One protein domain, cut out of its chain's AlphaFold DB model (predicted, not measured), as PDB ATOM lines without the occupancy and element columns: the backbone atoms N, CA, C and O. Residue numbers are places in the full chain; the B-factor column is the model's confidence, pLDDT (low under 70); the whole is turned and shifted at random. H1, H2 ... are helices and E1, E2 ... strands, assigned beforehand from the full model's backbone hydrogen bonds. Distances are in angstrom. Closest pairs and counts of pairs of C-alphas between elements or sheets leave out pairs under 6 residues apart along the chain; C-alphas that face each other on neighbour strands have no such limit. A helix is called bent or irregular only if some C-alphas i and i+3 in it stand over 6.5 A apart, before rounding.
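What this domain is: This is residues 4 to 44 and 64 to 171 of the 176 residues of an uncharacterized protein of Hyphomonas sp (UniProt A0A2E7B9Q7). A twisted sheet of five strands has two helices, H4 and H5, packed over one face and no named helix over the other. H3 lies beside the edge strand E2, H2 packs on H4 away from the sheet, and the small H1 touches both H3 and H4. The printed part has 149 residues with five named helices and five named strands, in the order H1 H2 H3 E1 H4 E2 E3 E4 E5 H5; the sheet, in order E1 E5 E4 E3 E2, is all antiparallel. The class is mixed, helices and strands, and the whole is compact, with a radius of gyration of the C-alphas of 14.8 A and spans of 41 by 40 by 29 A.

How they stand to each other: E2, residues 99 to 105, E3, residues 108 to 115, E4, residues 124 to 133, and E5, residues 136 to 144, form a meander, each strand the antiparallel neighbour of the one before, in three hairpins. E1, residues 72 to 77, is the edge strand next to E5. N 75 and O 139 of E1 and E5 are within hydrogen-bond range at 2.8 A, as are N 129 and O 140 of E4 and E5 at 2.7 A, N 111 and O 128 of E3 and E4 at 2.8 A, and N 110 and O 103 of E3 and E2 at 2.8 A. H4, residues 81 to 94, and H5, residues 154 to 169, are on the same face, making two layers, helices on one face of a sheet, each at a height of 8.4 A over the sheet. H4 runs along the strands, at 13 degrees to E4 on the local plane; H5 also runs along them, at 24 degrees to E5 on the local plane. H5 touches H4 with its residues 162 to 169 alone, at a steep tilt of 57 degrees, opposite ways; the closest C-alphas, of Ala 87 and Tyr 169, are 4.9 A apart. H2, residues 10 to 19, is not on the sheet but touches H4, with the closest C-alphas, of Ile 16 and Cys 90, 5.1 A apart. H3, residues 29 to 43, is on the sheet; its closest C-alphas to E2 are those of Ala 36 and Leu 99, 5.6 A apart. H1, residues 4 to 8, only grazes the sheet; it touches H4, with the closest C-alphas, of Ile 6 and Gly 82, 6.4 A apart, and H3, with those of Arg 4 and Ala 43, 6.7 A apart. Each O i to N i+4 pair is within hydrogen-bond range in H1, H2, H4 and H5, against 7 of 11 in H3.

Where its parts are: H1 begins at C-alpha 4, (210.132, 254.721, 178.124), and H5, 22.1 A long, ends at C-alpha 169, (215.055, 264.998, 163.096). E4 is 28.6 A long, E5 26.7 A, E3 22.1 A and H4 19.9 A. H3, 19.0 A long, is irregular: C-alphas 35 and 38 are 7.1 A apart.

The domain as a whole: The two C-alphas farthest apart, of Val 119 and Asp 134, are 42.7 A apart. Residues 45 to 63 are not printed, and C-alphas 44 and 64 are 33.1 A apart across the cut. Of the links that are printed whole, none is long. The mean pLDDT of the printed part is 76.7; it is under 70 at residues 21 to 26, 36 to 44, 64 to 70, 116 to 123, 145 to 152 and 171.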
ATOM      1  N   ARG A   4     209.041 254.572 177.154       71.56
ATOM      2  CA  ARG A   4     210.132 254.721 178.124       71.56
ATOM      3  C   ARG A   4     211.383 253.929 177.739       71.56
ATOM      4  O   ARG A   4     212.485 254.436 177.920       71.56
ATOM      5  N   GLU A   5     211.225 252.738 177.160       76.00
ATOM      6  CA  GLU A   5     212.345 251.943 176.631       76.00
ATOM      7  C   GLU A   5     213.015 252.660 175.455       76.00
ATOM      8  O   GLU A   5     214.239 252.702 175.371       76.00
ATOM      9  N   ILE A   6     212.217 253.291 174.585       78.50
ATOM     10  CA  ILE A   6     212.714 254.068 173.439       78.50
ATOM     11  C   ILE A   6     213.542 255.260 173.920       78.50
ATOM     12  O   ILE A   6     214.638 255.488 173.419       78.50
ATOM     13  N   MET A   7     213.060 255.999 174.920       75.19
ATOM     14  CA  MET A   7     213.789 257.144 175.475       75.19
ATOM     15  C   MET A   7     215.134 256.742 176.103       75.19
ATOM     16  O   MET A   7     216.107 257.489 176.007       75.19
ATOM     17  N   GLY A   8     215.202 255.561 176.726       75.81
ATOM     18  CA  GLY A   8     216.437 255.009 177.286       75.81
ATOM     19  C   GLY A   8     217.393 254.408 176.248       75.81
ATOM     20  O   GLY A   8     218.531 254.086 176.597       75.81
ATOM     21  N   HIS A   9     216.964 254.252 174.992       80.00
ATOM     22  CA  HIS A   9     217.745 253.586 173.956       80.00
ATOM     23  C   HIS A   9     219.007 254.395 173.589       80.00
ATOM     24  O   HIS A   9     218.898 255.603 173.350       80.00
ATOM     25  N   PRO A  10     220.197 253.769 173.474       76.69
ATOM     26  CA  PRO A  10     221.450 254.476 173.190       76.69
ATOM     27  C   PRO A  10     221.405 255.362 171.940       76.69
ATOM     28  O   PRO A  10     221.888 256.489 171.970       76.69
ATOM     29  N   GLU A  11     220.763 254.901 170.865       81.00
ATOM     30  CA  GLU A  11     220.626 255.694 169.634       81.00
ATOM     31  C   GLU A  11     219.763 256.946 169.827       81.00
ATOM     32  O   GLU A  11     220.053 257.995 169.257       81.00
ATOM     33  N   VAL A  12     218.708 256.860 170.641       81.19
ATOM     34  CA  VAL A  12     217.859 258.018 170.953       81.19
ATOM     35  C   VAL A  12     218.635 259.006 171.815       81.19
ATOM     36  O   VAL A  12     218.541 260.213 171.596       81.19
ATOM     37  N   ARG A  13     219.468 258.504 172.734       82.31
ATOM     38  CA  ARG A  13     220.356 259.349 173.534       82.31
ATOM     39  C   ARG A  13     221.381 260.091 172.686       82.31
ATOM     40  O   ARG A  13     221.470 261.309 172.795       82.31
ATOM     41  N   ALA A  14     222.055 259.392 171.775       82.06
ATOM     42  CA  ALA A  14     223.014 259.998 170.854       82.06
ATOM     43  C   ALA A  14     222.374 261.103 169.991       82.06
ATOM     44  O   ALA A  14     222.974 262.154 169.769       82.06
ATOM     45  N   ARG A  15     221.125 260.908 169.542       82.50
ATOM     46  CA  ARG A  15     220.382 261.943 168.804       82.50
ATOM     47  C   ARG A  15     220.080 263.172 169.663       82.50
ATOM     48  O   ARG A  15     220.236 264.285 169.171       82.50
ATOM     49  N   ILE A  16     219.670 262.984 170.920       83.00
ATOM     50  CA  ILE A  16     219.425 264.093 171.858       83.00
ATOM     51  C   ILE A  16     220.726 264.865 172.103       83.00
ATOM     52  O   ILE A  16     220.747 266.085 171.952       83.00
ATOM     53  N   GLU A  17     221.819 264.161 172.399       83.94
ATOM     54  CA  GLU A  17     223.139 264.760 172.616       83.94
ATOM     55  C   GLU A  17     223.582 265.600 171.410       83.94
ATOM     56  O   GLU A  17     223.987 266.748 171.583       83.94
ATOM     57  N   ALA A  18     223.395 265.090 170.188       83.12
ATOM     58  CA  ALA A  18     223.762 265.780 168.951       83.12
ATOM     59  C   ALA A  18     222.981 267.083 168.687       83.12
ATOM     60  O   ALA A  18     223.456 267.938 167.935       83.12
ATOM     61  N   VAL A  19     221.782 267.245 169.258       79.81
ATOM     62  CA  VAL A  19     220.947 268.447 169.055       79.81
ATOM     63  C   VAL A  19     221.001 269.422 170.230       79.81
ATOM     64  O   VAL A  19     220.640 270.593 170.077       79.81
ATOM     65  N   THR A  20     221.461 268.967 171.395       74.50
ATOM     66  CA  THR A  20     221.735 269.814 172.562       74.50
ATOM     67  C   THR A  20     223.116 270.464 172.467       74.50
ATOM     68  O   THR A  20     224.021 269.945 171.826       74.50
ATOM     69  N   GLY A  21     223.293 271.646 173.064       63.31
ATOM     70  CA  GLY A  21     224.574 272.375 173.029       63.31
ATOM     71  C   GLY A  21     224.830 273.220 171.770       63.31
ATOM     72  O   GLY A  21     225.721 274.065 171.781       63.31
ATOM     73  N   ALA A  22     224.006 273.100 170.722       63.06
ATOM     74  CA  ALA A  22     224.074 273.976 169.543       63.06
ATOM     75  C   ALA A  22     223.710 275.447 169.849       63.06
ATOM     76  O   ALA A  22     224.092 276.357 169.113       63.06
ATOM     77  N   ASN A  23     222.973 275.693 170.937       62.38
ATOM     78  CA  ASN A  23     222.644 277.027 171.431       62.38
ATOM     79  C   ASN A  23     223.382 277.282 172.761       62.38
ATOM     80  O   ASN A  23     223.060 276.614 173.742       62.38
ATOM     81  N   PRO A  24     224.291 278.275 172.849       58.59
ATOM     82  CA  PRO A  24     225.034 278.585 174.077       58.59
ATOM     83  C   PRO A  24     224.160 279.001 175.271       58.59
ATOM     84  O   PRO A  24     224.623 278.995 176.405       58.59
ATOM     85  N   ARG A  25     222.910 279.415 175.018       62.81
ATOM     86  CA  ARG A  25     221.907 279.744 176.047       62.81
ATOM     87  C   ARG A  25     220.836 278.660 176.206       62.81
ATOM     88  O   ARG A  25     219.855 278.886 176.908       62.81
ATOM     89  N   GLY A  26     220.975 277.542 175.498       64.69
ATOM     90  CA  GLY A  26     220.060 276.411 175.562       64.69
ATOM     91  C   GLY A  26     220.444 275.404 176.644       64.69
ATOM     92  O   GLY A  26     221.515 275.477 177.242       64.69
ATOM     93  N   MET A  27     219.546 274.455 176.875       73.81
ATOM     94  CA  MET A  27     219.724 273.336 177.793       73.81
ATOM     95  C   MET A  27     220.765 272.338 177.257       73.81
ATOM     96  O   MET A  27     220.764 272.018 176.063       73.81
ATOM     97  N   SER A  28     221.644 271.837 178.129       76.56
ATOM     98  CA  SER A  28     222.543 270.718 177.798       76.56
ATOM     99  C   SER A  28     221.800 269.373 177.814       76.56
ATOM    100  O   SER A  28     220.710 269.273 178.385       76.56
ATOM    101  N   ALA A  29     222.382 268.323 177.223       73.44
ATOM    102  CA  ALA A  29     221.828 266.968 177.307       73.44
ATOM    103  C   ALA A  29     221.636 266.530 178.763       73.44
ATOM    104  O   ALA A  29     220.582 266.016 179.125       73.44
ATOM    105  N   GLU A  30     222.626 266.788 179.620       72.44
ATOM    106  CA  GLU A  30     222.584 266.438 181.041       72.44
ATOM    107  C   GLU A  30     221.430 267.143 181.750       72.44
ATOM    108  O   GLU A  30     220.688 266.514 182.500       72.44
ATOM    109  N   GLN A  31     221.231 268.434 181.475       72.62
ATOM    110  CA  GLN A  31     220.113 269.186 182.037       72.62
ATOM    111  C   GLN A  31     218.768 268.634 181.553       72.62
ATOM    112  O   GLN A  31     217.849 268.488 182.358       72.62
ATOM    113  N   PHE A  32     218.655 268.273 180.272       76.00
ATOM    114  CA  PHE A  32     217.451 267.637 179.735       76.00
ATOM    115  C   PHE A  32     217.160 266.302 180.431       76.00
ATOM    116  O   PHE A  32     216.024 266.041 180.829       76.00
ATOM    117  N   TYR A  33     218.190 265.484 180.651       74.56
ATOM    118  CA  TYR A  33     218.055 264.221 181.368       74.56
ATOM    119  C   TYR A  33     217.716 264.390 182.844       74.56
ATOM    120  O   TYR A  33     216.959 263.574 183.361       74.56
ATOM    121  N   GLU A  34     218.199 265.431 183.522       75.31
ATOM    122  CA  GLU A  34     217.780 265.719 184.899       75.31
ATOM    123  C   GLU A  34     216.281 266.049 184.978       75.31
ATOM    124  O   GLU A  34     215.600 265.552 185.875       75.31
ATOM    125  N   PHE A  35     215.720 266.777 184.002       70.00
ATOM    126  CA  PHE A  35     214.264 266.973 183.918       70.00
ATOM    127  C   PHE A  35     213.515 265.678 183.598       70.00
ATOM    128  O   PHE A  35     212.481 265.403 184.200       70.00
ATOM    129  N   ALA A  36     214.059 264.845 182.707       69.69
ATOM    130  CA  ALA A  36     213.471 263.555 182.353       69.69
ATOM    131  C   ALA A  36     213.679 262.470 183.431       69.69
ATOM    132  O   ALA A  36     213.071 261.402 183.365       69.69
ATOM    133  N   ARG A  37     214.527 262.701 184.440       66.50
ATOM    134  CA  ARG A  37     214.917 261.706 185.451       66.50
ATOM    135  C   ARG A  37     213.741 261.115 186.236       66.50
ATOM    136  O   ARG A  37     213.735 259.896 186.397       66.50
ATOM    137  N   PRO A  38     212.726 261.883 186.685       65.56
ATOM    138  CA  PRO A  38     211.534 261.319 187.325       65.56
ATOM    139  C   PRO A  38     210.756 260.373 186.402       65.56
ATOM    140  O   PRO A  38     210.149 259.414 186.868       65.56
ATOM    141  N   VAL A  39     210.818 260.613 185.091       65.25
ATOM    142  CA  VAL A  39     210.191 259.784 184.059       65.25
ATOM    143  C   VAL A  39     211.015 258.515 183.797       65.25
ATOM    144  O   VAL A  39     210.458 257.425 183.666       65.25
ATOM    145  N   MET A  40     212.348 258.641 183.770       60.62
ATOM    146  CA  MET A  40     213.298 257.546 183.524       60.62
ATOM    147  C   MET A  40     213.478 256.601 184.717       60.62
ATOM    148  O   MET A  40     213.606 255.396 184.525       60.62
ATOM    149  N   ALA A  41     213.470 257.108 185.953       54.31
ATOM    150  CA  ALA A  41     213.699 256.308 187.162       54.31
ATOM    151  C   ALA A  41     212.640 255.205 187.367       54.31
ATOM    152  O   ALA A  41     212.913 254.185 187.995       54.31
ATOM    153  N   ILE A  42     211.451 255.370 186.781       49.47
ATOM    154  CA  ILE A  42     210.358 254.392 186.839       49.47
ATOM    155  C   ILE A  42     210.618 253.193 185.897       49.47
ATOM    156  O   ILE A  42     209.938 252.177 185.993       49.47
ATOM    157  N   ALA A  43     211.623 253.261 185.016       44.03
ATOM    158  CA  ALA A  43     211.964 252.187 184.078       44.03
ATOM    159  C   ALA A  43     212.925 251.119 184.649       44.03
ATOM    160  O   ALA A  43     213.279 250.193 183.925       44.03
ATOM    161  N   GLY A  44     213.355 251.215 185.921       40.59
ATOM    162  CA  GLY A  44     214.407 250.328 186.443       40.59
ATOM    163  C   GLY A  44     214.365 249.902 187.915       40.59
ATOM    164  O   GLY A  44     215.156 249.038 188.281       40.59
ATOM    165  N   LYS A  64     188.761 265.369 172.757       44.22
ATOM    166  CA  LYS A  64     188.578 266.570 173.597       44.22
ATOM    167  C   LYS A  64     188.641 267.877 172.797       44.22
ATOM    168  O   LYS A  64     188.014 268.852 173.201       44.22
ATOM    169  N   LEU A  65     189.326 267.904 171.652       45.62
ATOM    170  CA  LEU A  65     189.454 269.077 170.781       45.62
ATOM    171  C   LEU A  65     188.453 269.095 169.614       45.62
ATOM    172  O   LEU A  65     188.788 269.367 168.465       45.62
ATOM    173  N   GLY A  66     187.165 268.932 169.929       38.84
ATOM    174  CA  GLY A  66     186.082 269.372 169.035       38.84
ATOM    175  C   GLY A  66     186.081 270.893 168.781       38.84
ATOM    176  O   GLY A  66     185.358 271.380 167.915       38.84
ATOM    177  N   MET A  67     186.911 271.652 169.504       39.62
ATOM    178  CA  MET A  67     187.232 273.041 169.201       39.62
ATOM    179  C   MET A  67     188.560 273.085 168.450       39.62
ATOM    180  O   MET A  67     189.610 272.945 169.065       39.62
ATOM    181  N   LYS A  68     188.511 273.337 167.136       42.94
ATOM    182  CA  LYS A  68     189.656 273.865 166.379       42.94
ATOM    183  C   LYS A  68     190.047 275.194 167.014       42.94
ATOM    184  O   LYS A  68     189.475 276.234 166.685       42.94
ATOM    185  N   THR A  69     190.960 275.164 167.969       51.91
ATOM    186  CA  THR A  69     191.510 276.386 168.535       51.91
ATOM    187  C   THR A  69     192.771 276.731 167.758       51.91
ATOM    188  O   THR A  69     193.382 275.914 167.084       51.91
ATOM    189  N   SER A  70     193.217 277.975 167.822       58.44
ATOM    190  CA  SER A  70     194.509 278.377 167.258       58.44
ATOM    191  C   SER A  70     195.723 277.714 167.938       58.44
ATOM    192  O   SER A  70     196.849 278.124 167.658       58.44
ATOM    193  N   ARG A  71     195.515 276.760 168.853       72.50
ATOM    194  CA  ARG A  71     196.496 276.239 169.812       72.50
ATOM    195  C   ARG A  71     196.672 274.728 169.719       72.50
ATOM    196  O   ARG A  71     197.218 274.132 170.643       72.50
ATOM    197  N   ASP A  72     196.246 274.134 168.615       82.88
ATOM    198  CA  ASP A  72     196.440 272.723 168.327       82.88
ATOM    199  C   ASP A  72     196.942 272.488 166.899       82.88
ATOM    200  O   ASP A  72     196.804 273.328 166.005       82.88
ATOM    201  N   THR A  73     197.611 271.354 166.707       86.62
ATOM    202  CA  THR A  73     198.060 270.868 165.405       86.62
ATOM    203  C   THR A  73     198.016 269.346 165.375       86.62
ATOM    204  O   THR A  73     198.163 268.689 166.407       86.62
ATOM    205  N   SER A  74     197.831 268.780 164.186       88.38
ATOM    206  CA  SER A  74     197.916 267.343 163.954       88.38
ATOM    207  C   SER A  74     198.608 267.091 162.621       88.38
ATOM    208  O   SER A  74     198.288 267.741 161.625       88.38
ATOM    209  N   GLN A  75     199.580 266.184 162.617       90.31
ATOM    210  CA  GLN A  75     200.412 265.869 161.465       90.31
ATOM    211  C   GLN A  75     200.715 264.369 161.429       90.31
ATOM    212  O   GLN A  75     201.217 263.796 162.395       90.31
ATOM    213  N   GLY A  76     200.433 263.741 160.287       90.31
ATOM    214  CA  GLY A  76     200.855 262.371 160.003       90.31
ATOM    215  C   GLY A  76     202.289 262.327 159.481       90.31
ATOM    216  O   GLY A  76     202.670 263.136 158.629       90.31
ATOM    217  N   PHE A  77     203.062 261.363 159.966       90.31
ATOM    218  CA  PHE A  77     204.407 261.039 159.506       90.31
ATOM    219  C   PHE A  77     204.442 259.589 159.030       90.31
ATOM    220  O   PHE A  77     203.857 258.720 159.663       90.31
ATOM    221  N   ARG A  78     205.165 259.310 157.940       89.56
ATOM    222  CA  ARG A  78     205.353 257.936 157.431       89.56
ATOM    223  C   ARG A  78     206.365 257.119 158.246       89.56
ATOM    224  O   ARG A  78     206.597 255.953 157.952       89.56
ATOM    225  N   ASN A  79     206.990 257.747 159.237       86.38
ATOM    226  CA  ASN A  79     207.970 257.141 160.125       86.38
ATOM    227  C   ASN A  79     207.327 256.181 161.123       86.38
ATOM    228  O   ASN A  79     206.142 256.291 161.467       86.38
ATOM    229  N   THR A  80     208.154 255.279 161.644       90.25
ATOM    230  CA  THR A  80     207.744 254.410 162.743       90.25
ATOM    231  C   THR A  80     207.479 255.228 164.009       90.25
ATOM    232  O   THR A  80     207.939 256.366 164.168       90.25
ATOM    233  N   PHE A  81     206.748 254.630 164.949       88.81
ATOM    234  CA  PHE A  81     206.455 255.266 166.231       88.81
ATOM    235  C   PHE A  81     207.736 255.642 166.993       88.81
ATOM    236  O   PHE A  81     207.831 256.744 167.527       88.81
ATOM    237  N   GLY A  82     208.740 254.757 166.998       87.81
ATOM    238  CA  GLY A  82     210.011 254.988 167.689       87.81
ATOM    239  C   GLY A  82     210.821 256.138 167.096       87.81
ATOM    240  O   GLY A  82     211.311 256.986 167.838       87.81
ATOM    241  N   GLU A  83     210.894 256.224 165.768       89.88
ATOM    242  CA  GLU A  83     211.554 257.336 165.072       89.88
ATOM    243  C   GLU A  83     210.854 258.668 165.343       89.88
ATOM    244  O   GLU A  83     211.509 259.671 165.622       89.88
ATOM    245  N   THR A  84     209.520 258.672 165.302       91.38
ATOM    246  CA  THR A  84     208.724 259.875 165.565       91.38
ATOM    247  C   THR A  84     208.889 260.333 167.013       91.38
ATOM    248  O   THR A  84     209.093 261.519 167.266       91.38
ATOM    249  N   LEU A  85     208.870 259.401 167.970       91.31
ATOM    250  CA  LEU A  85     209.121 259.691 169.381       91.31
ATOM    251  C   LEU A  85     210.526 260.264 169.596       91.31
ATOM    252  O   LEU A  85     210.671 261.287 170.263       91.31
ATOM    253  N   ALA A  86     211.551 259.665 168.989       90.25
ATOM    254  CA  ALA A  86     212.917 260.176 169.061       90.25
ATOM    255  C   ALA A  86     213.025 261.601 168.491       90.25
ATOM    256  O   ALA A  86     213.644 262.467 169.109       90.25
ATOM    257  N   ALA A  87     212.381 261.871 167.353       92.62
ATOM    258  CA  ALA A  87     212.364 263.192 166.730       92.62
ATOM    259  C   ALA A  87     211.655 264.248 167.600       92.62
ATOM    260  O   ALA A  87     212.139 265.375 167.713       92.62
ATOM    261  N   VAL A  88     210.557 263.880 168.274       93.12
ATOM    262  CA  VAL A  88     209.883 264.752 169.250       93.12
ATOM    263  C   VAL A  88     210.804 265.067 170.428       93.12
ATOM    264  O   VAL A  88     210.955 266.236 170.777       93.12
ATOM    265  N   LEU A  89     211.471 264.065 171.009       91.19
ATOM    266  CA  LEU A  89     212.419 264.280 172.110       91.19
ATOM    267  C   LEU A  89     213.573 265.208 171.698       91.19
ATOM    268  O   LEU A  89     213.936 266.109 172.453       91.19
ATOM    269  N   CYS A  90     214.090 265.054 170.475       90.56
ATOM    270  CA  CYS A  90     215.107 265.947 169.914       90.56
ATOM    271  C   CYS A  90     214.595 267.387 169.762       90.56
ATOM    272  O   CYS A  90     215.321 268.335 170.066       90.56
ATOM    273  N   SER A  91     213.341 267.570 169.333       91.81
ATOM    274  CA  SER A  91     212.715 268.896 169.267       91.81
ATOM    275  C   SER A  91     212.680 269.559 170.642       91.81
ATOM    276  O   SER A  91     213.220 270.658 170.790       91.81
ATOM    277  N   LEU A  92     212.146 268.863 171.655       90.06
ATOM    278  CA  LEU A  92     212.055 269.381 173.023       90.06
ATOM    279  C   LEU A  92     213.436 269.781 173.558       90.06
ATOM    280  O   LEU A  92     213.624 270.913 174.008       90.06
ATOM    281  N   ALA A  93     214.420 268.891 173.418       86.75
ATOM    282  CA  ALA A  93     215.783 269.125 173.874       86.75
ATOM    283  C   ALA A  93     216.435 270.324 173.161       86.75
ATOM    284  O   ALA A  93     216.923 271.248 173.815       86.75
ATOM    285  N   SER A  94     216.358 270.385 171.826       86.75
ATOM    286  CA  SER A  94     216.943 271.481 171.035       86.75
ATOM    287  C   SER A  94     216.327 272.852 171.346       86.75
ATOM    288  O   SER A  94     216.970 273.892 171.178       86.75
ATOM    289  N   ARG A  95     215.087 272.866 171.850       85.06
ATOM    290  CA  ARG A  95     214.349 274.075 172.238       85.06
ATOM    291  C   ARG A  95     214.357 274.352 173.732       85.06
ATOM    292  O   ARG A  95     213.701 275.298 174.162       85.06
ATOM    293  N   SER A  96     215.116 273.579 174.511       84.06
ATOM    294  CA  SER A  96     215.190 273.717 175.973       84.06
ATOM    295  C   SER A  96     213.831 273.560 176.666       84.06
ATOM    296  O   SER A  96     213.596 274.136 177.723       84.06
ATOM    297  N   GLN A  97     212.918 272.798 176.065       85.75
ATOM    298  CA  GLN A  97     211.612 272.513 176.641       85.75
ATOM    299  C   GLN A  97     211.736 271.288 177.555       85.75
ATOM    300  O   GLN A  97     212.096 270.211 177.072       85.75
ATOM    301  N   PRO A  98     211.494 271.432 178.870       81.75
ATOM    302  CA  PRO A  98     211.678 270.333 179.802       81.75
ATOM    303  C   PRO A  98     210.576 269.290 179.606       81.75
ATOM    304  O   PRO A  98     209.387 269.616 179.650       81.75
ATOM    305  N   LEU A  99     210.990 268.035 179.429       83.69
ATOM    306  CA  LEU A  99     210.097 266.886 179.463       83.69
ATOM    307  C   LEU A  99     209.634 266.658 180.905       83.69
ATOM    308  O   LEU A  99     210.455 266.403 181.781       83.69
ATOM    309  N   GLU A 100     208.329 266.723 181.140       83.00
ATOM    310  CA  GLU A 100     207.757 266.513 182.471       83.00
ATOM    311  C   GLU A 100     207.251 265.090 182.674       83.00
ATOM    312  O   GLU A 100     207.341 264.547 183.773       83.00
ATOM    313  N   ASP A 101     206.659 264.503 181.632       78.12
ATOM    314  CA  ASP A 101     206.003 263.206 181.743       78.12
ATOM    315  C   ASP A 101     205.852 262.506 180.390       78.12
ATOM    316  O   ASP A 101     205.660 263.152 179.356       78.12
ATOM    317  N   ILE A 102     205.866 261.171 180.418       83.81
ATOM    318  CA  ILE A 102     205.451 260.322 179.302       83.81
ATOM    319  C   ILE A 102     204.584 259.174 179.823       83.81
ATOM    320  O   ILE A 102     205.009 258.339 180.636       83.81
ATOM    321  N   ASN A 103     203.350 259.134 179.331       79.88
ATOM    322  CA  ASN A 103     202.361 258.125 179.678       79.88
ATOM    323  C   ASN A 103     202.017 257.282 178.459       79.88
ATOM    324  O   ASN A 103     201.841 257.795 177.354       79.88
ATOM    325  N   GLU A 104     201.901 255.981 178.676       76.44
ATOM    326  CA  GLU A 104     201.421 255.049 177.668       76.44
ATOM    327  C   GLU A 104     199.924 255.241 177.427       76.44
ATOM    328  O   GLU A 104     199.145 255.482 178.351       76.44
ATOM    329  N   ALA A 105     199.531 255.122 176.167       73.75
ATOM    330  CA  ALA A 105     198.151 255.070 175.723       73.75
ATOM    331  C   ALA A 105     197.951 253.802 174.884       73.75
ATOM    332  O   ALA A 105     198.911 253.198 174.412       73.75
ATOM    333  N   THR A 106     196.695 253.411 174.663       71.38
ATOM    334  CA  THR A 106     196.327 252.145 174.004       71.38
ATOM    335  C   THR A 106     197.052 251.891 172.677       71.38
ATOM    336  O   THR A 106     197.366 250.750 172.362       71.38
ATOM    337  N   ASN A 107     197.330 252.938 171.898       78.62
ATOM    338  CA  ASN A 107     197.998 252.857 170.597       78.62
ATOM    339  C   ASN A 107     199.192 253.819 170.471       78.62
ATOM    340  O   ASN A 107     199.547 254.210 169.359       78.62
ATOM    341  N   GLY A 108     199.804 254.229 171.585       85.00
ATOM    342  CA  GLY A 108     200.932 255.152 171.541       85.00
ATOM    343  C   GLY A 108     201.248 255.800 172.882       85.00
ATOM    344  O   GLY A 108     201.309 255.116 173.902       85.00
ATOM    345  N   CYS A 109     201.495 257.110 172.899       82.56
ATOM    346  CA  CYS A 109     201.865 257.808 174.127       82.56
ATOM    347  C   CYS A 109     201.408 259.259 174.185       82.56
ATOM    348  O   CYS A 109     201.224 259.921 173.164       82.56
ATOM    349  N   ILE A 110     201.311 259.767 175.408       83.75
ATOM    350  CA  ILE A 110     201.075 261.171 175.718       83.75
ATOM    351  C   ILE A 110     202.313 261.709 176.429       83.75
ATOM    352  O   ILE A 110     202.715 261.200 177.473       83.75
ATOM    353  N   ILE A 111     202.896 262.749 175.855       87.75
ATOM    354  CA  ILE A 111     204.077 263.455 176.332       87.75
ATOM    355  C   ILE A 111     203.615 264.806 176.874       87.75
ATOM    356  O   ILE A 111     202.871 265.526 176.202       87.75
ATOM    357  N   ARG A 112     204.060 265.158 178.079       84.00
ATOM    358  CA  ARG A 112     203.861 266.491 178.655       84.00
ATOM    359  C   ARG A 112     205.195 267.198 178.776       84.00
ATOM    360  O   ARG A 112     206.171 266.631 179.261       84.00
ATOM    361  N   SER A 113     205.216 268.436 178.315       85.50
ATOM    362  CA  SER A 113     206.372 269.316 178.351       85.50
ATOM    363  C   SER A 113     205.912 270.721 178.698       85.50
ATOM    364  O   SER A 113     204.757 271.079 178.463       85.50
ATOM    365  N   LYS A 114     206.829 271.561 179.171       79.50
ATOM    366  CA  LYS A 114     206.532 272.985 179.339       79.50
ATOM    367  C   LYS A 114     206.851 273.797 178.094       79.50
ATOM    368  O   LYS A 114     207.881 273.603 177.444       79.50
ATOM    369  N   MET A 115     205.995 274.767 177.800       76.50
ATOM    370  CA  MET A 115     206.322 275.889 176.937       76.50
ATOM    371  C   MET A 115     207.080 276.925 177.769       76.50
ATOM    372  O   MET A 115     206.509 277.528 178.679       76.50
ATOM    373  N   LEU A 116     208.358 277.142 177.446       66.88
ATOM    374  CA  LEU A 116     209.143 278.193 178.088       66.88
ATOM    375  C   LEU A 116     208.501 279.566 177.856       66.88
ATOM    376  O   LEU A 116     208.152 279.932 176.727       66.88
ATOM    377  N   SER A 117     208.375 280.326 178.939       58.59
ATOM    378  CA  SER A 117     207.972 281.722 178.909       58.59
ATOM    379  C   SER A 117     209.045 282.580 178.234       58.59
ATOM    380  O   SER A 117     210.248 282.397 178.411       58.59
ATOM    381  N   SER A 118     208.601 283.546 177.442       58.50
ATOM    382  CA  SER A 118     209.397 284.715 177.083       58.50
ATOM    383  C   SER A 118     209.113 285.826 178.098       58.50
ATOM    384  O   SER A 118     208.147 285.736 178.854       58.50
ATOM    385  N   VAL A 119     209.888 286.917 178.072       48.75
ATOM    386  CA  VAL A 119     209.648 288.129 178.893       48.75
ATOM    387  C   VAL A 119     208.195 288.641 178.784       48.75
ATOM    388  O   VAL A 119     207.717 289.344 179.668       48.75
ATOM    389  N   TRP A 120     207.478 288.251 177.724       42.22
ATOM    390  CA  TRP A 120     206.128 288.695 177.392       42.22
ATOM    391  C   TRP A 120     205.063 287.588 177.423       42.22
ATOM    392  O   TRP A 120     203.925 287.848 177.036       42.22
ATOM    393  N   SER A 121     205.384 286.358 177.849       52.12
ATOM    394  CA  SER A 121     204.439 285.235 177.775       52.12
ATOM    395  C   SER A 121     204.480 284.313 178.981       52.12
ATOM    396  O   SER A 121     205.551 283.967 179.461       52.12
ATOM    397  N   TRP A 122     203.315 283.844 179.407       52.75
ATOM    398  CA  TRP A 122     203.172 282.914 180.523       52.75
ATOM    399  C   TRP A 122     203.670 281.508 180.172       52.75
ATOM    400  O   TRP A 122     203.707 281.112 179.006       52.75
ATOM    401  N   GLU A 123     204.053 280.770 181.209       64.50
ATOM    402  CA  GLU A 123     204.357 279.343 181.151       64.50
ATOM    403  C   GLU A 123     203.061 278.573 180.845       64.50
ATOM    404  O   GLU A 123     202.012 278.845 181.435       64.50
ATOM    405  N   GLY A 124     203.105 277.665 179.872       71.31
ATOM    406  CA  GLY A 124     201.949 276.871 179.448       71.31
ATOM    407  C   GLY A 124     202.326 275.412 179.233       71.31
ATOM    408  O   GLY A 124     203.495 275.098 179.009       71.31
ATOM    409  N   ASP A 125     201.336 274.530 179.268       77.81
ATOM    410  CA  ASP A 125     201.541 273.096 179.084       77.81
ATOM    411  C   ASP A 125     201.478 272.749 177.597       77.81
ATOM    412  O   ASP A 125     200.469 273.002 176.933       77.81
ATOM    413  N   LEU A 126     202.550 272.154 177.075       85.25
ATOM    414  CA  LEU A 126     202.590 271.525 175.760       85.25
ATOM    415  C   LEU A 126     202.287 270.035 175.931       85.25
ATOM    416  O   LEU A 126     203.074 269.284 176.509       85.25
ATOM    417  N   ILE A 127     201.144 269.607 175.405       86.31
ATOM    418  CA  ILE A 127     200.709 268.212 175.426       86.31
ATOM    419  C   ILE A 127     200.851 267.659 174.014       86.31
ATOM    420  O   ILE A 127     200.258 268.197 173.081       86.31
ATOM    421  N   ILE A 128     201.621 266.586 173.855       88.69
ATOM    422  CA  ILE A 128     201.856 265.916 172.573       88.69
ATOM    423  C   ILE A 128     201.335 264.486 172.686       88.69
ATOM    424  O   ILE A 128     201.609 263.789 173.657       88.69
ATOM    425  N   THR A 129     200.592 264.023 171.695       87.69
ATOM    426  CA  THR A 129     200.145 262.640 171.558       87.69
ATOM    427  C   THR A 129     200.752 262.051 170.303       87.69
ATOM    428  O   THR A 129     200.673 262.651 169.233       87.69
ATOM    429  N   LEU A 130     201.338 260.871 170.443       87.94
ATOM    430  CA  LEU A 130     201.783 260.046 169.333       87.94
ATOM    431  C   LEU A 130     200.899 258.813 169.284       87.94
ATOM    432  O   LEU A 130     200.737 258.140 170.296       87.94
ATOM    433  N   GLU A 131     200.356 258.513 168.113       88.50
ATOM    434  CA  GLU A 131     199.571 257.312 167.863       88.50
ATOM    435  C   GLU A 131     200.181 256.545 166.693       88.50
ATOM    436  O   GLU A 131     200.360 257.099 165.608       88.50
ATOM    437  N   ALA A 132     200.460 255.262 166.892       85.69
ATOM    438  CA  ALA A 132     200.788 254.364 165.796       85.69
ATOM    439  C   ALA A 132     199.539 254.132 164.928       85.69
ATOM    440  O   ALA A 132     198.437 253.899 165.438       85.69
ATOM    441  N   LYS A 133     199.715 254.217 163.610       87.12
ATOM    442  CA  LYS A 133     198.705 253.974 162.574       87.12
ATOM    443  C   LYS A 133     199.310 253.070 161.499       87.12
ATOM    444  O   LYS A 133     200.527 252.967 161.387       87.12
ATOM    445  N   ASP A 134     198.469 252.463 160.669       85.88
ATOM    446  CA  ASP A 134     198.940 251.551 159.616       85.88
ATOM    447  C   ASP A 134     199.868 252.248 158.601       85.88
ATOM    448  O   ASP A 134     200.818 251.651 158.104       85.88
ATOM    449  N   GLU A 135     199.640 253.539 158.337       85.56
ATOM    450  CA  GLU A 135     200.429 254.349 157.395       85.56
ATOM    451  C   GLU A 135     201.645 255.055 158.035       85.56
ATOM    452  O   GLU A 135     202.355 255.800 157.351       85.56
ATOM    453  N   GLY A 136     201.887 254.855 159.338       90.38
ATOM    454  CA  GLY A 136     202.988 255.476 160.080       90.38
ATOM    455  C   GLY A 136     202.582 255.957 161.475       90.38
ATOM    456  O   GLY A 136     201.971 255.230 162.252       90.38
ATOM    457  N   THR A 137     202.930 257.190 161.829       91.31
ATOM    458  CA  THR A 137     202.653 257.763 163.153       91.31
ATOM    459  C   THR A 137     201.894 259.074 163.027       91.31
ATOM    460  O   THR A 137     202.316 259.988 162.321       91.31
ATOM    461  N   LEU A 138     200.777 259.189 163.740       90.44
ATOM    462  CA  LEU A 138     200.043 260.439 163.878       90.44
ATOM    463  C   LEU A 138     200.548 261.185 165.113       90.44
ATOM    464  O   LEU A 138     200.432 260.681 166.229       90.44
ATOM    465  N   MET A 139     201.063 262.395 164.919       91.50
ATOM    466  CA  MET A 139     201.362 263.319 166.007       91.50
ATOM    467  C   MET A 139     200.245 264.347 166.128       91.50
ATOM    468  O   MET A 139     199.900 265.008 165.154       91.50
ATOM    469  N   SER A 140     199.729 264.537 167.335       88.44
ATOM    470  CA  SER A 140     198.856 265.661 167.677       88.44
ATOM    471  C   SER A 140     199.477 266.441 168.823       88.44
ATOM    472  O   SER A 140     200.017 265.838 169.741       88.44
ATOM    473  N   ALA A 141     199.424 267.766 168.795       87.12
ATOM    474  CA  ALA A 141     199.964 268.591 169.866       87.12
ATOM    475  C   ALA A 141     199.041 269.766 170.167       87.12
ATOM    476  O   ALA A 141     198.458 270.349 169.253       87.12
ATOM    477  N   ALA A 142     198.927 270.120 171.443       84.31
ATOM    478  CA  ALA A 142     198.119 271.234 171.910       84.31
ATOM    479  C   ALA A 142     198.843 272.003 173.018       84.31
ATOM    480  O   ALA A 142     199.579 271.418 173.813       84.31
ATOM    481  N   ILE A 143     198.615 273.316 173.075       81.81
ATOM    482  CA  ILE A 143     199.143 274.180 174.134       81.81
ATOM    483  C   ILE A 143     197.995 274.697 174.992       81.81
ATOM    484  O   ILE A 143     197.068 275.339 174.492       81.81
ATOM    485  N   THR A 144     198.099 274.473 176.299       75.00
ATOM    486  CA  THR A 144     197.173 275.011 177.297       75.00
ATOM    487  C   THR A 144     197.860 276.135 178.064       75.00
ATOM    488  O   THR A 144     198.914 275.930 178.656       75.00
ATOM    489  N   VAL A 145     197.270 277.333 178.058       69.12
ATOM    490  CA  VAL A 145     197.754 278.480 178.845       69.12
ATOM    491  C   VAL A 145     196.719 278.785 179.930       69.12
ATOM    492  O   VAL A 145     195.592 279.159 179.586       69.12
ATOM    493  N   PRO A 146     197.052 278.623 181.223       63.06
ATOM    494  CA  PRO A 146     196.126 278.926 182.308       63.06
ATOM    495  C   PRO A 146     195.714 280.407 182.290       63.06
ATOM    496  O   PRO A 146     196.557 281.297 182.252       63.06
ATOM    497  N   GLY A 147     194.409 280.689 182.330       55.75
ATOM    498  CA  GLY A 147     193.890 282.039 182.593       55.75
ATOM    499  C   GLY A 147     193.974 283.076 181.459       55.75
ATOM    500  O   GLY A 147     193.598 284.221 181.698       55.75
ATOM    501  N   GLN A 148     194.405 282.731 180.235       56.75
ATOM    502  CA  GLN A 148     194.471 283.688 179.113       56.75
ATOM    503  C   GLN A 148     193.765 283.237 177.823       56.75
ATOM    504  O   GLN A 148     193.977 282.144 177.288       56.75
ATOM    505  N   LEU A 149     193.000 284.170 177.246       52.84
ATOM    506  CA  LEU A 149     192.273 284.002 175.981       52.84
ATOM    507  C   LEU A 149     193.147 284.211 174.725       52.84
ATOM    508  O   LEU A 149     192.736 283.798 173.647       52.84
ATOM    509  N   SER A 150     194.348 284.806 174.827       56.62
ATOM    510  CA  SER A 150     195.208 285.069 173.655       56.62
ATOM    511  C   SER A 150     196.707 285.091 173.991       56.62
ATOM    512  O   SER A 150     197.128 285.839 174.862       56.62
ATOM    513  N   ASP A 151     197.500 284.284 173.274       65.38
ATOM    514  CA  ASP A 151     198.974 284.161 173.378       65.38
ATOM    515  C   ASP A 151     199.721 284.938 172.270       65.38
ATOM    516  O   ASP A 151     200.897 284.695 171.998       65.38
ATOM    517  N   MET A 152     199.022 285.839 171.564       67.19
ATOM    518  CA  MET A 152     199.562 286.618 170.436       67.19
ATOM    519  C   MET A 152     200.259 285.761 169.351       67.19
ATOM    520  O   MET A 152     201.227 286.182 168.707       67.19
ATOM    521  N   GLY A 153     199.763 284.539 169.128       76.31
ATOM    522  CA  GLY A 153     200.241 283.626 168.087       76.31
ATOM    523  C   GLY A 153     201.505 282.853 168.461       76.31
ATOM    524  O   GLY A 153     202.046 282.141 167.614       76.31
ATOM    525  N   GLN A 154     201.984 282.961 169.700       78.75
ATOM    526  CA  GLN A 154     203.126 282.190 170.171       78.75
ATOM    527  C   GLN A 154     202.841 280.693 170.164       78.75
ATOM    528  O   GLN A 154     203.695 279.933 169.711       78.75
ATOM    529  N   SER A 155     201.637 280.272 170.559       79.50
ATOM    530  CA  SER A 155     201.278 278.853 170.541       79.50
ATOM    531  C   SER A 155     201.362 278.285 169.122       79.50
ATOM    532  O   SER A 155     201.970 277.239 168.915       79.50
ATOM    533  N   LYS A 156     200.888 279.028 168.110       83.44
ATOM    534  CA  LYS A 156     201.045 278.635 166.698       83.44
ATOM    535  C   LYS A 156     202.508 278.512 166.286       83.44
ATOM    536  O   LYS A 156     202.854 277.573 165.575       83.44
ATOM    537  N   ARG A 157     203.366 279.453 166.703       86.00
ATOM    538  CA  ARG A 157     204.801 279.404 166.378       86.00
ATOM    539  C   ARG A 157     205.463 278.180 166.997       86.00
ATOM    540  O   ARG A 157     206.202 277.509 166.292       86.00
ATOM    541  N   VAL A 158     205.170 277.874 168.262       86.69
ATOM    542  CA  VAL A 158     205.716 276.698 168.965       86.69
ATOM    543  C   VAL A 158     205.250 275.398 168.307       86.69
ATOM    544  O   VAL A 158     206.069 274.527 168.047       86.69
ATOM    545  N   LEU A 159     203.965 275.282 167.963       89.00
ATOM    546  CA  LEU A 159     203.425 274.088 167.304       89.00
ATOM    547  C   LEU A 159     203.990 273.897 165.890       89.00
ATOM    548  O   LEU A 159     204.352 272.786 165.516       89.00
ATOM    549  N   LYS A 160     204.121 274.981 165.114       89.94
ATOM    550  CA  LYS A 160     204.754 274.944 163.786       89.94
ATOM    551  C   LYS A 160     206.215 274.504 163.883       89.94
ATOM    552  O   LYS A 160     206.640 273.629 163.140       89.94
ATOM    553  N   ALA A 161     206.943 275.080 164.833       90.12
ATOM    554  CA  ALA A 161     208.318 274.720 165.146       90.12
ATOM    555  C   ALA A 161     208.470 273.236 165.518       90.12
ATOM    556  O   ALA A 161     209.389 272.589 165.032       90.12
ATOM    557  N   LEU A 162     207.566 272.693 166.339       91.56
ATOM    558  CA  LEU A 162     207.564 271.273 166.694       91.56
ATOM    559  C   LEU A 162     207.422 270.391 165.446       91.56
ATOM    560  O   LEU A 162     208.186 269.450 165.265       91.56
ATOM    561  N   VAL A 163     206.474 270.708 164.559       91.50
ATOM    562  CA  VAL A 163     206.280 269.953 163.309       91.50
ATOM    563  C   VAL A 163     207.516 270.035 162.404       91.50
ATOM    564  O   VAL A 163     207.948 269.017 161.866       91.50
ATOM    565  N   GLU A 164     208.101 271.225 162.251       92.06
ATOM    566  CA  GLU A 164     209.316 271.441 161.453       92.06
ATOM    567  C   GLU A 164     210.516 270.664 162.012       92.06
ATOM    568  O   GLU A 164     211.250 270.028 161.257       92.06
ATOM    569  N   ASP A 165     210.692 270.660 163.331       91.50
ATOM    570  CA  ASP A 165     211.759 269.916 163.992       91.50
ATOM    571  C   ASP A 165     211.569 268.403 163.857       91.50
ATOM    572  O   ASP A 165     212.531 267.693 163.584       91.50
ATOM    573  N   VAL A 166     210.342 267.890 164.002       91.38
ATOM    574  CA  VAL A 166     210.070 266.456 163.811       91.38
ATOM    575  C   VAL A 166     210.375 266.042 162.371       91.38
ATOM    576  O   VAL A 166     210.996 265.005 162.149       91.38
ATOM    577  N   MET A 167     210.035 266.884 161.388       90.62
ATOM    578  CA  MET A 167     210.433 266.670 159.991       90.62
ATOM    579  C   MET A 167     211.948 266.681 159.801       90.62
ATOM    580  O   MET A 167     212.458 265.914 158.995       90.62
ATOM    581  N   LYS A 168     212.665 267.541 160.526       89.44
ATOM    582  CA  LYS A 168     214.124 267.643 160.460       89.44
ATOM    583  C   LYS A 168     214.814 266.434 161.100       89.44
ATOM    584  O   LYS A 168     215.757 265.905 160.525       89.44
ATOM    585  N   TYR A 169     214.373 266.013 162.285       86.25
ATOM    586  CA  TYR A 169     215.055 264.998 163.096       86.25
ATOM    587  C   TYR A 169     214.663 263.556 162.761       86.25
ATOM    588  O   TYR A 169     215.340 262.628 163.206       86.25
ATOM    589  N   ARG A 170     213.613 263.342 161.957       76.62
ATOM    590  CA  ARG A 170     213.266 262.001 161.453       76.62
ATOM    591  C   ARG A 170     214.357 261.408 160.550       76.62
ATOM    592  O   ARG A 170     214.527 260.196 160.537       76.62
ATOM    593  N   ASP A 171     215.078 262.267 159.827       69.38
ATOM    594  CA  ASP A 171     216.055 261.888 158.801       69.38
ATOM    595  C   ASP A 171     217.498 261.908 159.339       69.38
ATOM    596  O   ASP A 171     218.435 261.601 158.605       69.38
TER     597      ASP A 171